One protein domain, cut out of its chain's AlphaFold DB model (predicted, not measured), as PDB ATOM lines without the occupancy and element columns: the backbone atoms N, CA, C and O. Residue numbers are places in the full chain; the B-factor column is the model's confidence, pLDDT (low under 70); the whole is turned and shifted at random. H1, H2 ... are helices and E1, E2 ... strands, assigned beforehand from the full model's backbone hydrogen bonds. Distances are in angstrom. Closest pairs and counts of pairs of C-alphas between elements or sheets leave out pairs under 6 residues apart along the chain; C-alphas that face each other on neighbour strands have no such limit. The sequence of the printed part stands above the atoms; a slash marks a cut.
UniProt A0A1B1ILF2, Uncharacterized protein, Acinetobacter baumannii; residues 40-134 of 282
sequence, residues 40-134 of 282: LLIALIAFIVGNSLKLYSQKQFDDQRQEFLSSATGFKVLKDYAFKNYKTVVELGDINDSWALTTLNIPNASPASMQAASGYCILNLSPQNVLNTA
ATOM      1  N   LEU A  40      85.832 -47.710 -90.283       89.81
ATOM      2  CA  LEU A  40      87.003 -46.885 -89.988       89.81
ATOM      3  C   LEU A  40      86.604 -45.471 -89.546       89.81
ATOM      4  O   LEU A  40      87.191 -44.939 -88.609       89.81
ATOM      5  N   LEU A  41      85.588 -44.880 -90.182       92.06
ATOM      6  CA  LEU A  41      85.065 -43.570 -89.803       92.06
ATOM      7  C   LEU A  41      84.457 -43.596 -88.396       92.06
ATOM      8  O   LEU A  41      84.747 -42.707 -87.604       92.06
ATOM      9  N   ILE A  42      83.671 -44.623 -88.057       92.06
ATOM     10  CA  ILE A  42      83.134 -44.794 -86.697       92.06
ATOM     11  C   ILE A  42      84.272 -44.940 -85.685       92.06
ATOM     12  O   ILE A  42      84.258 -44.262 -84.661       92.06
ATOM     13  N   ALA A  43      85.270 -45.780 -85.974       91.50
ATOM     14  CA  ALA A  43      86.419 -45.969 -85.093       91.50
ATOM     15  C   ALA A  43      87.204 -44.662 -84.890       91.50
ATOM     16  O   ALA A  43      87.593 -44.342 -83.768       91.50
ATOM     17  N   LEU A  44      87.383 -43.874 -85.954       94.00
ATOM     18  CA  LEU A  44      88.050 -42.579 -85.892       94.00
ATOM     19  C   LEU A  44      87.248 -41.560 -85.074       94.00
ATOM     20  O   LEU A  44      87.820 -40.881 -84.225       94.00
ATOM     21  N   ILE A  45      85.930 -41.470 -85.287       93.31
ATOM     22  CA  ILE A  45      85.051 -40.593 -84.499       93.31
ATOM     23  C   ILE A  45      85.099 -40.999 -83.026       93.31
ATOM     24  O   ILE A  45      85.298 -40.141 -82.170       93.31
ATOM     25  N   ALA A  46      84.980 -42.293 -82.722       92.75
ATOM     26  CA  ALA A  46      85.058 -42.802 -81.357       92.75
ATOM     27  C   ALA A  46      86.411 -42.477 -80.706       92.75
ATOM     28  O   ALA A  46      86.449 -42.054 -79.553       92.75
ATOM     29  N   PHE A  47      87.515 -42.606 -81.449       93.69
ATOM     30  CA  PHE A  47      88.845 -42.241 -80.969       93.69
ATOM     31  C   PHE A  47      88.961 -40.741 -80.672       93.69
ATOM     32  O   PHE A  47      89.464 -40.365 -79.613       93.69
ATOM     33  N   ILE A  48      88.488 -39.876 -81.572       93.75
ATOM     34  CA  ILE A  48      88.537 -38.419 -81.381       93.75
ATOM     35  C   ILE A  48      87.670 -38.020 -80.187       93.75
ATOM     36  O   ILE A  48      88.168 -37.392 -79.256       93.75
ATOM     37  N   VAL A  49      86.401 -38.437 -80.174       93.69
ATOM     38  CA  VAL A  49      85.452 -38.118 -79.099       93.69
ATOM     39  C   VAL A  49      85.951 -38.655 -77.760       93.69
ATOM     40  O   VAL A  49      85.941 -37.923 -76.773       93.69
ATOM     41  N   GLY A  50      86.448 -39.893 -77.718       90.31
ATOM     42  CA  GLY A  50      86.992 -40.499 -76.504       90.31
ATOM     43  C   GLY A  50      88.180 -39.721 -75.939       90.31
ATOM     44  O   GLY A  50      88.210 -39.427 -74.743       90.31
ATOM     45  N   ASN A  51      89.128 -39.312 -76.789       93.44
ATOM     46  CA  ASN A  51      90.256 -38.490 -76.352       93.44
ATOM     47  C   ASN A  51      89.816 -37.091 -75.904       93.44
ATOM     48  O   ASN A  51      90.305 -36.602 -74.888       93.44
ATOM     49  N   SER A  52      88.874 -36.458 -76.605       94.19
ATOM     50  CA  SER A  52      88.341 -35.152 -76.206       94.19
ATOM     51  C   SER A  52      87.629 -35.208 -74.852       94.19
ATOM     52  O   SER A  52      87.884 -34.359 -74.001       94.19
ATOM     53  N   LEU A  53      86.791 -36.225 -74.617       92.50
ATOM     54  CA  LEU A  53      86.109 -36.430 -73.335       92.50
ATOM     55  C   LEU A  53      87.100 -36.699 -72.201       92.50
ATOM     56  O   LEU A  53      86.961 -36.128 -71.120       92.50
ATOM     57  N   LYS A  54      88.128 -37.519 -72.457       93.56
ATOM     58  CA  LYS A  54      89.218 -37.755 -71.506       93.56
ATOM     59  C   LYS A  54      89.905 -36.445 -71.119       93.56
ATOM     60  O   LYS A  54      89.993 -36.148 -69.933       93.56
ATOM     61  N   LEU A  55      90.364 -35.662 -72.096       94.75
ATOM     62  CA  LEU A  55      91.081 -34.408 -71.840       94.75
ATOM     63  C   LEU A  55      90.211 -33.396 -71.089       94.75
ATOM     64  O   LEU A  55      90.689 -32.746 -70.163       94.75
ATOM     65  N   TYR A  56      88.931 -33.292 -71.452       94.56
ATOM     66  CA  TYR A  56      87.979 -32.440 -70.745       94.56
ATOM     67  C   TYR A  56      87.804 -32.872 -69.283       94.56
ATOM     68  O   TYR A  56      87.910 -32.046 -68.380       94.56
ATOM     69  N   SER A  57      87.603 -34.171 -69.044       94.31
ATOM     70  CA  SER A  57      87.446 -34.720 -67.695       94.31
ATOM     71  C   SER A  57      88.710 -34.544 -66.846       94.31
ATOM     72  O   SER A  57      88.610 -34.149 -65.687       94.31
ATOM     73  N   GLN A  58      89.897 -34.768 -67.419       95.62
ATOM     74  CA  GLN A  58      91.176 -34.538 -66.741       95.62
ATOM     75  C   GLN A  58      91.365 -33.064 -66.381       95.62
ATOM     76  O   GLN A  58      91.780 -32.757 -65.267       95.62
ATOM     77  N   LYS A  59      91.015 -32.150 -67.294       95.50
ATOM     78  CA  LYS A  59      91.069 -30.713 -67.023       95.50
ATOM     79  C   LYS A  59      90.125 -30.314 -65.888       95.50
ATOM     80  O   LYS A  59      90.547 -29.610 -64.981       95.50
ATOM     81  N   GLN A  60      88.874 -30.772 -65.925       94.69
ATOM     82  CA  GLN A  60      87.906 -30.484 -64.866       94.69
ATOM     83  C   GLN A  60      88.391 -31.005 -63.506       94.69
ATOM     84  O   GLN A  60      88.258 -30.311 -62.501       94.69
ATOM     85  N   PHE A  61      88.967 -32.208 -63.481       95.06
ATOM     86  CA  PHE A  61      89.555 -32.783 -62.277       95.06
ATOM     87  C   PHE A  61      90.706 -31.928 -61.732       95.06
ATOM     88  O   PHE A  61      90.718 -31.632 -60.541       95.06
ATOM     89  N   ASP A  62      91.647 -31.496 -62.578       95.12
ATOM     90  CA  ASP A  62      92.764 -30.659 -62.120       95.12
ATOM     91  C   ASP A  62      92.293 -29.280 -61.648       95.12
ATOM     92  O   ASP A  62      92.712 -28.836 -60.585       95.12
ATOM     93  N   ASP A  63      91.348 -28.643 -62.348       94.94
ATOM     94  CA  ASP A  63      90.778 -27.361 -61.915       94.94
ATOM     95  C   ASP A  63      90.162 -27.486 -60.496       94.94
ATOM     96  O   ASP A  63      90.468 -26.687 -59.606       94.94
ATOM     97  N   GLN A  64      89.379 -28.546 -60.240       93.81
ATOM     98  CA  GLN A  64      88.817 -28.847 -58.909       93.81
ATOM     99  C   GLN A  64      89.899 -29.166 -57.869       93.81
ATOM    100  O   GLN A  64      89.799 -28.767 -56.706       93.81
ATOM    101  N   ARG A  65      90.947 -29.886 -58.272       94.25
ATOM    102  CA  ARG A  65      92.084 -30.224 -57.415       94.25
ATOM    103  C   ARG A  65      92.834 -28.969 -56.966       94.25
ATOM    104  O   ARG A  65      93.149 -28.854 -55.784       94.25
ATOM    105  N   GLN A  66      93.105 -28.023 -57.867       94.19
ATOM    106  CA  GLN A  66      93.792 -26.768 -57.531       94.19
ATOM    107  C   GLN A  66      92.965 -25.899 -56.573       94.19
ATOM    108  O   GLN A  66      93.501 -25.328 -55.616       94.19
ATOM    109  N   GLU A  67      91.647 -25.838 -56.773       93.81
ATOM    110  CA  GLU A  67      90.737 -25.176 -55.834       93.81
ATOM    111  C   GLU A  67      90.794 -25.844 -54.449       93.81
ATOM    112  O   GLU A  67      90.960 -25.180 -53.424       93.81
ATOM    113  N   PHE A  68      90.761 -27.177 -54.404       94.44
ATOM    114  CA  PHE A  68      90.832 -27.926 -53.152       94.44
ATOM    115  C   PHE A  68      92.179 -27.784 -52.423       94.44
ATOM    116  O   PHE A  68      92.208 -27.746 -51.188       94.44
ATOM    117  N   LEU A  69      93.287 -27.669 -53.164       93.06
ATOM    118  CA  LEU A  69      94.630 -27.405 -52.631       93.06
ATOM    119  C   LEU A  69      94.746 -26.027 -51.978       93.06
ATOM    120  O   LEU A  69      95.411 -25.887 -50.950       93.06
ATOM    121  N   SER A  70      94.129 -25.016 -52.587       90.75
ATOM    122  CA  SER A  70      94.182 -23.626 -52.121       90.75
ATOM    123  C   SER A  70      93.144 -23.304 -51.040       90.75
ATOM    124  O   SER A  70      93.295 -22.319 -50.316       90.75
ATOM    125  N   SER A  71      92.122 -24.149 -50.876       92.19
ATOM    126  CA  SER A  71      91.078 -23.977 -49.867       92.19
ATOM    127  C   SER A  71      91.583 -24.181 -48.433       92.19
ATOM    128  O   SER A  71      92.175 -25.206 -48.086       92.19
ATOM    129  N   ALA A  72      91.250 -23.232 -47.551       89.44
ATOM    130  CA  ALA A  72      91.540 -23.320 -46.119       89.44
ATOM    131  C   ALA A  72      90.765 -24.447 -45.411       89.44
ATOM    132  O   ALA A  72      91.222 -24.937 -44.380       89.44
ATOM    133  N   THR A  73      89.616 -24.860 -45.955       88.75
ATOM    134  CA  THR A  73      88.793 -25.967 -45.437       88.75
ATOM    135  C   THR A  73      89.002 -27.276 -46.204       88.75
ATOM    136  O   THR A  73      88.426 -28.292 -45.814       88.75
ATOM    137  N   GLY A  74      89.814 -27.247 -47.268       91.69
ATOM    138  CA  GLY A  74      90.135 -28.383 -48.128       91.69
ATOM    139  C   GLY A  74      91.391 -29.136 -47.691       91.69
ATOM    140  O   GLY A  74      91.592 -29.408 -46.505       91.69
ATOM    141  N   PHE A  75      92.265 -29.467 -48.645       96.12
ATOM    142  CA  PHE A  75      93.405 -30.367 -48.419       96.12
ATOM    143  C   PHE A  75      94.367 -29.895 -47.319       96.12
ATOM    144  O   PHE A  75      94.937 -30.710 -46.586       96.12
ATOM    145  N   LYS A  76      94.526 -28.574 -47.162       95.88
ATOM    146  CA  LYS A  76      95.405 -27.983 -46.145       95.88
ATOM    147  C   LYS A  76      95.066 -28.464 -44.730       95.88
ATOM    148  O   LYS A  76      95.978 -28.658 -43.931       95.88
ATOM    149  N   VAL A  77      93.785 -28.712 -44.440       96.44
ATOM    150  CA  VAL A  77      93.336 -29.232 -43.140       96.44
ATOM    151  C   VAL A  77      93.988 -30.577 -42.843       96.44
ATOM    152  O   VAL A  77      94.573 -30.740 -41.772       96.44
ATOM    153  N   LEU A  78      93.931 -31.521 -43.787       97.56
ATOM    154  CA  LEU A  78      94.549 -32.832 -43.611       97.56
ATOM    155  C   LEU A  78      96.072 -32.715 -43.540       97.56
ATOM    156  O   LEU A  78      96.681 -33.286 -42.638       97.56
ATOM    157  N   LYS A  79      96.682 -31.959 -44.459       97.38
ATOM    158  CA  LYS A  79      98.140 -31.789 -44.519       97.38
ATOM    159  C   LYS A  79      98.707 -31.279 -43.193       97.38
ATOM    160  O   LYS A  79      99.655 -31.856 -42.661       97.38
ATOM    161  N   ASP A  80      98.109 -30.224 -42.644       97.12
ATOM    162  CA  ASP A  80      98.550 -29.640 -41.380       97.12
ATOM    163  C   ASP A  80      98.275 -30.583 -40.204       97.12
ATOM    164  O   ASP A  80      99.129 -30.745 -39.334       97.12
ATOM    165  N   TYR A  81      97.103 -31.226 -40.182       97.69
ATOM    166  CA  TYR A  81      96.721 -32.161 -39.124       97.69
ATOM    167  C   TYR A  81      97.665 -33.370 -39.057       97.69
ATOM    168  O   TYR A  81      98.170 -33.696 -37.980       97.69
ATOM    169  N   ALA A  82      97.940 -34.000 -40.201       97.56
ATOM    170  CA  ALA A  82      98.816 -35.160 -40.318       97.56
ATOM    171  C   ALA A  82     100.243 -34.834 -39.864       97.56
ATOM    172  O   ALA A  82     100.817 -35.539 -39.028       97.56
ATOM    173  N   PHE A  83     100.803 -33.718 -40.340       97.25
ATOM    174  CA  PHE A  83     102.154 -33.329 -39.958       97.25
ATOM    175  C   PHE A  83     102.237 -32.914 -38.487       97.25
ATOM    176  O   PHE A  83     103.158 -33.315 -37.775       97.25
ATOM    177  N   LYS A  84     101.269 -32.136 -37.992       97.56
ATOM    178  CA  LYS A  84     101.255 -31.683 -36.599       97.56
ATOM    179  C   LYS A  84     101.203 -32.866 -35.635       97.56
ATOM    180  O   LYS A  84     102.078 -32.954 -34.772       97.56
ATOM    181  N   ASN A  85     100.230 -33.758 -35.822       97.19
ATOM    182  CA  ASN A  85      99.869 -34.779 -34.838       97.19
ATOM    183  C   ASN A  85     100.599 -36.120 -35.031       97.19
ATOM    184  O   ASN A  85     100.819 -36.829 -34.056       97.19
ATOM    185  N   TYR A  86     101.007 -36.456 -36.260       95.56
ATOM    186  CA  TYR A  86     101.592 -37.766 -36.593       95.56
ATOM    187  C   TYR A  86     102.969 -37.674 -37.263       95.56
ATOM    188  O   TYR A  86     103.604 -38.695 -37.505       95.56
ATOM    189  N   LYS A  87     103.454 -36.455 -37.555       94.94
ATOM    190  CA  LYS A  87     104.691 -36.213 -38.327       94.94
ATOM    191  C   LYS A  87     104.673 -36.888 -39.705       94.94
ATOM    192  O   LYS A  87     105.723 -37.167 -40.275       94.94
ATOM    193  N   THR A  88     103.480 -37.112 -40.252       93.94
ATOM    194  CA  THR A  88     103.277 -37.752 -41.552       93.94
ATOM    195  C   THR A  88     103.112 -36.697 -42.636       93.94
ATOM    196  O   THR A  88     102.310 -35.773 -42.496       93.94
ATOM    197  N   VAL A  89     103.867 -36.837 -43.724       96.06
ATOM    198  CA  VAL A  89     103.690 -36.018 -44.926       96.06
ATOM    199  C   VAL A  89     102.546 -36.603 -45.746       96.06
ATOM    200  O   VAL A  89     102.507 -37.810 -45.979       96.06
ATOM    201  N   VAL A  90     101.624 -35.746 -46.180       96.75
ATOM    202  CA  VAL A  90     100.521 -36.120 -47.069       96.75
ATOM    203  C   VAL A  90     100.569 -35.239 -48.307       96.75
ATOM    204  O   VAL A  90     100.702 -34.016 -48.201       96.75
ATOM    205  N   GLU A  91     100.426 -35.866 -49.468       95.56
ATOM    206  CA  GLU A  91     100.292 -35.211 -50.765       95.56
ATOM    207  C   GLU A  91      98.922 -35.503 -51.375       95.56
ATOM    208  O   GLU A  91      98.304 -36.524 -51.078       95.56
ATOM    209  N   LEU A  92      98.430 -34.586 -52.205       95.12
ATOM    210  CA  LEU A  92      97.206 -34.786 -52.971       95.12
ATOM    211  C   LEU A  92      97.598 -35.278 -54.363       95.12
ATOM    212  O   LEU A  92      98.268 -34.542 -55.098       95.12
ATOM    213  N   GLY A  93      97.172 -36.488 -54.714       93.94
ATOM    214  CA  GLY A  93      97.457 -37.102 -56.006       93.94
ATOM    215  C   GLY A  93      96.930 -36.263 -57.168       93.94
ATOM    216  O   GLY A  93      95.996 -35.466 -57.014       93.94
ATOM    217  N   ASP A  94      97.595 -36.367 -58.315       93.19
ATOM    218  CA  ASP A  94      97.275 -35.586 -59.508       93.19
ATOM    219  C   ASP A  94      96.496 -36.401 -60.557       93.19
ATOM    220  O   ASP A  94      95.901 -37.441 -60.265       93.19
ATOM    221  N   ILE A  95      96.425 -35.904 -61.795       93.38
ATOM    222  CA  ILE A  95      95.737 -36.596 -62.893       93.38
ATOM    223  C   ILE A  95      96.312 -38.005 -63.143       93.38
ATOM    224  O   ILE A  95      95.573 -38.899 -63.564       93.38
ATOM    225  N   ASN A  96      97.608 -38.212 -62.917       90.62
ATOM    226  CA  ASN A  96      98.290 -39.480 -63.157       90.62
ATOM    227  C   ASN A  96      98.003 -40.499 -62.053       90.62
ATOM    228  O   ASN A  96      97.909 -41.689 -62.346       90.62
ATOM    229  N   ASP A  97      97.817 -40.030 -60.819       85.44
ATOM    230  CA  ASP A  97      97.600 -40.896 -59.657       85.44
ATOM    231  C   ASP A  97      96.114 -41.176 -59.401       85.44
ATOM    232  O   ASP A  97      95.724 -42.293 -59.055       85.44
ATOM    233  N   SER A  98      95.264 -40.155 -59.558       87.81
ATOM    234  CA  SER A  98      93.938 -40.139 -58.931       87.81
ATOM    235  C   SER A  98      92.772 -40.055 -59.906       87.81
ATOM    236  O   SER A  98      91.699 -40.580 -59.602       87.81
ATOM    237  N   TRP A  99      92.929 -39.384 -61.055       94.06
ATOM    238  CA  TRP A  99      91.783 -38.985 -61.889       94.06
ATOM    239  C   TRP A  99      90.894 -40.171 -62.270       94.06
ATOM    240  O   TRP A  99      89.693 -40.156 -61.999       94.06
ATOM    241  N   ALA A 100      91.479 -41.221 -62.852       90.69
ATOM    242  CA  ALA A 100      90.708 -42.356 -63.353       90.69
ATOM    243  C   ALA A 100      89.976 -43.103 -62.225       90.69
ATOM    244  O   ALA A 100      88.798 -43.415 -62.369       90.69
ATOM    245  N   LEU A 101      90.653 -43.333 -61.095       88.94
ATOM    246  CA  LEU A 101      90.139 -44.118 -59.965       88.94
ATOM    247  C   LEU A 101      89.125 -43.362 -59.100       88.94
ATOM    248  O   LEU A 101      88.377 -43.993 -58.363       88.94
ATOM    249  N   THR A 102      89.099 -42.030 -59.184       91.06
ATOM    250  CA  THR A 102      88.207 -41.185 -58.369       91.06
ATOM    251  C   THR A 102      87.092 -40.520 -59.169       91.06
ATOM    252  O   THR A 102      86.129 -40.029 -58.579       91.06
ATOM    253  N   THR A 103      87.202 -40.497 -60.502       89.56
ATOM    254  CA  THR A 103      86.243 -39.827 -61.398       89.56
ATOM    255  C   THR A 103      85.418 -40.806 -62.225       89.56
ATOM    256  O   THR A 103      84.243 -40.542 -62.477       89.56
ATOM    257  N   LEU A 104      86.010 -41.918 -62.671       88.06
ATOM    258  CA  LEU A 104      85.342 -42.861 -63.564       88.06
ATOM    259  C   LEU A 104      84.618 -43.946 -62.769       88.06
ATOM    260  O   LEU A 104      85.103 -44.411 -61.742       88.06
ATOM    261  N   ASN A 105      83.477 -44.398 -63.285       84.44
ATOM    262  CA  ASN A 105      82.768 -45.546 -62.732       84.44
ATOM    263  C   ASN A 105      83.397 -46.848 -63.253       84.44
ATOM    264  O   ASN A 105      82.913 -47.441 -64.219       84.44
ATOM    265  N   ILE A 106      84.528 -47.236 -62.667       83.31
ATOM    266  CA  ILE A 106      85.256 -48.472 -62.978       83.31
ATOM    267  C   ILE A 106      85.328 -49.367 -61.733       83.31
ATOM    268  O   ILE A 106      85.204 -48.859 -60.619       83.31
ATOM    269  N   PRO A 107      85.523 -50.691 -61.879       77.69
ATOM    270  CA  PRO A 107      85.679 -51.574 -60.726       77.69
ATOM    271  C   PRO A 107      86.787 -51.085 -59.788       77.69
ATOM    272  O   PRO A 107      87.860 -50.696 -60.251       77.69
ATOM    273  N   ASN A 108      86.524 -51.127 -58.480       71.31
ATOM    274  CA  ASN A 108      87.410 -50.639 -57.415       71.31
ATOM    275  C   ASN A 108      87.670 -49.117 -57.426       71.31
ATOM    276  O   ASN A 108      88.581 -48.652 -56.741       71.31
ATOM    277  N   ALA A 109      86.906 -48.334 -58.197       83.50
ATOM    278  CA  ALA A 109      86.926 -46.881 -58.084       83.50
ATOM    279  C   ALA A 109      86.254 -46.435 -56.784       83.50
ATOM    280  O   ALA A 109      85.195 -46.937 -56.408       83.50
ATOM    281  N   SER A 110      86.846 -45.433 -56.144       88.19
ATOM    282  CA  SER A 110      86.297 -44.785 -54.959       88.19
ATOM    283  C   SER A 110      86.497 -43.278 -55.089       88.19
ATOM    284  O   SER A 110      87.549 -42.847 -55.569       88.19
ATOM    285  N   PRO A 111      85.534 -42.441 -54.659       91.56
ATOM    286  CA  PRO A 111      85.689 -40.988 -54.695       91.56
ATOM    287  C   PRO A 111      86.897 -40.490 -53.884       91.56
ATOM    288  O   PRO A 111      87.394 -39.394 -54.160       91.56
ATOM    289  N   ALA A 112      87.379 -41.287 -52.923       94.38
ATOM    290  CA  ALA A 112      88.620 -41.058 -52.201       94.38
ATOM    291  C   ALA A 112      89.364 -42.378 -51.924       94.38
ATOM    292  O   ALA A 112      88.749 -43.429 -51.779       94.38
ATOM    293  N   SER A 113      90.692 -42.335 -51.890       93.44
ATOM    294  CA  SER A 113      91.537 -43.432 -51.410       93.44
ATOM    295  C   SER A 113      92.870 -42.892 -50.905       93.44
ATOM    296  O   SER A 113      93.359 -41.870 -51.394       93.44
ATOM    297  N   MET A 114      93.506 -43.604 -49.980       93.62
ATOM    298  CA  MET A 114      94.866 -43.299 -49.539       93.62
ATOM    299  C   MET A 114      95.852 -44.399 -49.909       93.62
ATOM    300  O   MET A 114      95.629 -45.586 -49.659       93.62
ATOM    301  N   GLN A 115      96.999 -43.992 -50.441       86.69
ATOM    302  CA  GLN A 115      98.125 -44.883 -50.700       86.69
ATOM    303  C   GLN A 115      99.282 -44.544 -49.761       86.69
ATOM    304  O   GLN A 115      99.661 -43.381 -49.621       86.69
ATOM    305  N   ALA A 116      99.858 -45.562 -49.124       83.69
ATOM    306  CA  ALA A 116     101.098 -45.413 -48.374       83.69
ATOM    307  C   ALA A 116     102.282 -45.522 -49.345       83.69
ATOM    308  O   ALA A 116     102.472 -46.558 -49.982       83.69
ATOM    309  N   ALA A 117     103.067 -44.456 -49.456       81.94
ATOM    310  CA  ALA A 117     104.310 -44.417 -50.214       81.94
ATOM    311  C   ALA A 117     105.520 -44.501 -49.266       81.94
ATOM    312  O   ALA A 117     105.396 -44.557 -48.039       81.94
ATOM    313  N   SER A 118     106.730 -44.516 -49.828       79.12
ATOM    314  CA  SER A 118     107.964 -44.551 -49.034       79.12
ATOM    315  C   SER A 118     108.200 -43.221 -48.311       79.12
ATOM    316  O   SER A 118     108.859 -42.327 -48.833       79.12
ATOM    317  N   GLY A 119     107.676 -43.107 -47.087       79.06
ATOM    318  CA  GLY A 119     107.877 -41.962 -46.190       79.06
ATOM    319  C   GLY A 119     106.774 -40.898 -46.212       79.06
ATOM    320  O   GLY A 119     106.901 -39.897 -45.510       79.06
ATOM    321  N   TYR A 120     105.700 -41.099 -46.979       90.88
ATOM    322  CA  TYR A 120     104.562 -40.177 -47.077       90.88
ATOM    323  C   TYR A 120     103.291 -40.918 -47.521       90.88
ATOM    324  O   TYR A 120     103.360 -42.071 -47.944       90.88
ATOM    325  N   CYS A 121     102.132 -40.267 -47.424       94.25
ATOM    326  CA  CYS A 121     100.856 -40.780 -47.926       94.25
ATOM    327  C   CYS A 121     100.376 -39.949 -49.123       94.25
ATOM    328  O   CYS A 121     100.566 -38.731 -49.146       94.25
ATOM    329  N   ILE A 122      99.708 -40.586 -50.081       95.00
ATOM    330  CA  ILE A 122      99.074 -39.925 -51.226       95.00
ATOM    331  C   ILE A 122      97.564 -40.069 -51.090       95.00
ATOM    332  O   ILE A 122      97.035 -41.179 -51.174       95.00
ATOM    333  N   LEU A 123      96.882 -38.942 -50.901       96.25
ATOM    334  CA  LEU A 123      95.431 -38.856 -50.952       96.25
ATOM    335  C   LEU A 123      95.006 -38.726 -52.411       96.25
ATOM    336  O   LEU A 123      95.249 -37.698 -53.036       96.25
ATOM    337  N   ASN A 124      94.320 -39.731 -52.936       94.81
ATOM    338  CA  ASN A 124      93.587 -39.616 -54.187       94.81
ATOM    339  C   ASN A 124      92.162 -39.214 -53.845       94.81
ATOM    340  O   ASN A 124      91.487 -39.937 -53.118       94.81
ATOM    341  N   LEU A 125      91.690 -38.074 -54.338       93.94
ATOM    342  CA  LEU A 125      90.356 -37.588 -53.998       93.94
ATOM    343  C   LEU A 125      89.778 -36.758 -55.143       93.94
ATOM    344  O   LEU A 125      90.439 -35.861 -55.659       93.94
ATOM    345  N   SER A 126      88.525 -37.039 -55.499       92.94
ATOM    346  CA  SER A 126      87.703 -36.168 -56.339       92.94
ATOM    347  C   SER A 126      86.755 -35.380 -55.430       92.94
ATOM    348  O   SER A 126      85.782 -35.958 -54.932       92.94
ATOM    349  N   PRO A 127      87.000 -34.075 -55.182       85.69
ATOM    350  CA  PRO A 127      86.212 -33.306 -54.217       85.69
ATOM    351  C   PRO A 127      84.724 -33.331 -54.544       85.69
ATOM    352  O   PRO A 127      83.893 -33.535 -53.662       85.69
ATOM    353  N   GLN A 128      84.382 -33.207 -55.826       88.69
ATOM    354  CA  GLN A 128      82.996 -33.224 -56.265       88.69
ATOM    355  C   GLN A 128      82.331 -34.584 -56.039       88.69
ATOM    356  O   GLN A 128      81.190 -34.633 -55.583       88.69
ATOM    357  N   ASN A 129      83.021 -35.692 -56.316       91.50
ATOM    358  CA  ASN A 129      82.432 -37.016 -56.121       91.50
ATOM    359  C   ASN A 129      82.296 -37.365 -54.640       91.50
ATOM    360  O   ASN A 129      81.292 -37.957 -54.256       91.50
ATOM    361  N   VAL A 130      83.234 -36.922 -53.799       91.94
ATOM    362  CA  VAL A 130      83.082 -36.997 -52.341       91.94
ATOM    363  C   VAL A 130      81.862 -36.190 -51.893       91.94
ATOM    364  O   VAL A 130      81.030 -36.703 -51.149       91.94
ATOM    365  N   LEU A 131      81.688 -34.962 -52.387       90.81
ATOM    366  CA  LEU A 131      80.518 -34.136 -52.072       90.81
ATOM    367  C   LEU A 131      79.195 -34.770 -52.517       90.81
ATOM    368  O   LEU A 131      78.187 -34.580 -51.843       90.81
ATOM    369  N   ASN A 132      79.188 -35.545 -53.604       90.12
ATOM    370  CA  ASN A 132      77.996 -36.262 -54.066       90.12
ATOM    371  C   ASN A 132      77.562 -37.383 -53.103       90.12
ATOM    372  O   ASN A 132      76.416 -37.817 -53.168       90.12
ATOM    373  N   THR A 133      78.445 -37.835 -52.203       88.06
ATOM    374  CA  THR A 133      78.098 -38.789 -51.132       88.06
ATOM    375  C   THR A 133      77.504 -38.114 -49.894       88.06
ATOM    376  O   THR A 133      76.928 -38.792 -49.048       88.06
ATOM    377  N   ALA A 134      77.641 -36.789 -49.765       91.19
ATOM    378  CA  ALA A 134      77.200 -36.052 -48.590       91.19
ATOM    379  C   ALA A 134      75.672 -35.870 -48.592       91.19
ATOM    380  O   ALA A 134      75.130 -35.302 -49.548       91.19
TER     381      ALA A 134
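AT A GLANCE: This is residues 40 to 134 of the 282 residues of an uncharacterized protein of Acinetobacter baumannii (UniProt A0A1B1ILF2). A small sheet of three strands, with H2 over its E1 side, forms a body with the last part of a long helix, H1, whose residues 40 to 53 stick out as a free arm and make the length of the domain. H4 packs across H1 at residues 64 to 68. The printed part has 95 residues, with four named helices and three named strands in the order H1 H2 E1 H3 E2 E3 H4; the sheet's order is E1 E3 E2, mixed, and the class is mixed, helices and strands. The whole is loose, with a radius of gyration of the C-alphas of 15.8 A and spans of 58 by 27 by 21 A.

HOW THE PARTS SIT: In the sheet, E3, residues 120 to 125, is the inner strand between the edge strands E1, residues 89 to 92, and E2, residues 112 to 116. E1 and E3 are parallel at 25 degrees, with N 123 and O 91 2.8 A apart, within hydrogen-bond range. E2 and E3 form a hairpin, antiparallel at 164 degrees, with N 113 and O 124 2.8 A apart. H2, residues 75 to 86, is on one face of the sheet, in two layers, helix over sheet. Its height over the sheet is 8.5 A; it lies over E1 and runs along the strands, at 15 degrees to E1 on the local plane. The closest C-alphas of H2 and E1 are those of Lys 79 and Val 90, 5.6 A apart. H1, residues 40 to 70, only grazes the sheet with its residues 61 to 69. H1 and H2 touch only at the corner, closest at the C-alphas of Leu 69 and Phe 75, 5.3 A, at a steep tilt of 57 degrees, the same way. H4, residues 127 to 132, is not on the sheet; it touches H1, about perpendicular at 80 degrees, closest at the C-alphas of Gln 64 and Pro 127, 7.0 A. H3, residues 99 to 103, only grazes the sheet. H3 and H1 only just touch, with 3 pairs of C-alphas within 8 A, the closest those of Phe 61 and Trp 99, 6.6 A. H2 is apart from H3 and H4. In H1, H2, H3 and H4 every O i to N i+4 pair is within hydrogen-bond range.

IN THESE COORDINATES: H1 begins at C-alpha 40 (87.003, -46.885, -89.988) and is 45.0 A long. H2 is 16.2 A long, E1 10.4 A, H3 5.6 A, E2 13.8 A and E3 16.0 A. H4 is 8.7 A long and ends at C-alpha 132 (77.996, -36.262, -54.066).

THE WHOLE: The C-alphas of Leu 40 and Asn 85, the two farthest apart, are 57.9 A apart. Without residues 40 to 53, the body spans 37 by 26 by 24 A. The printed part has no cut and no long link. Its mean pLDDT is 91.9, and no printed residue is under 70.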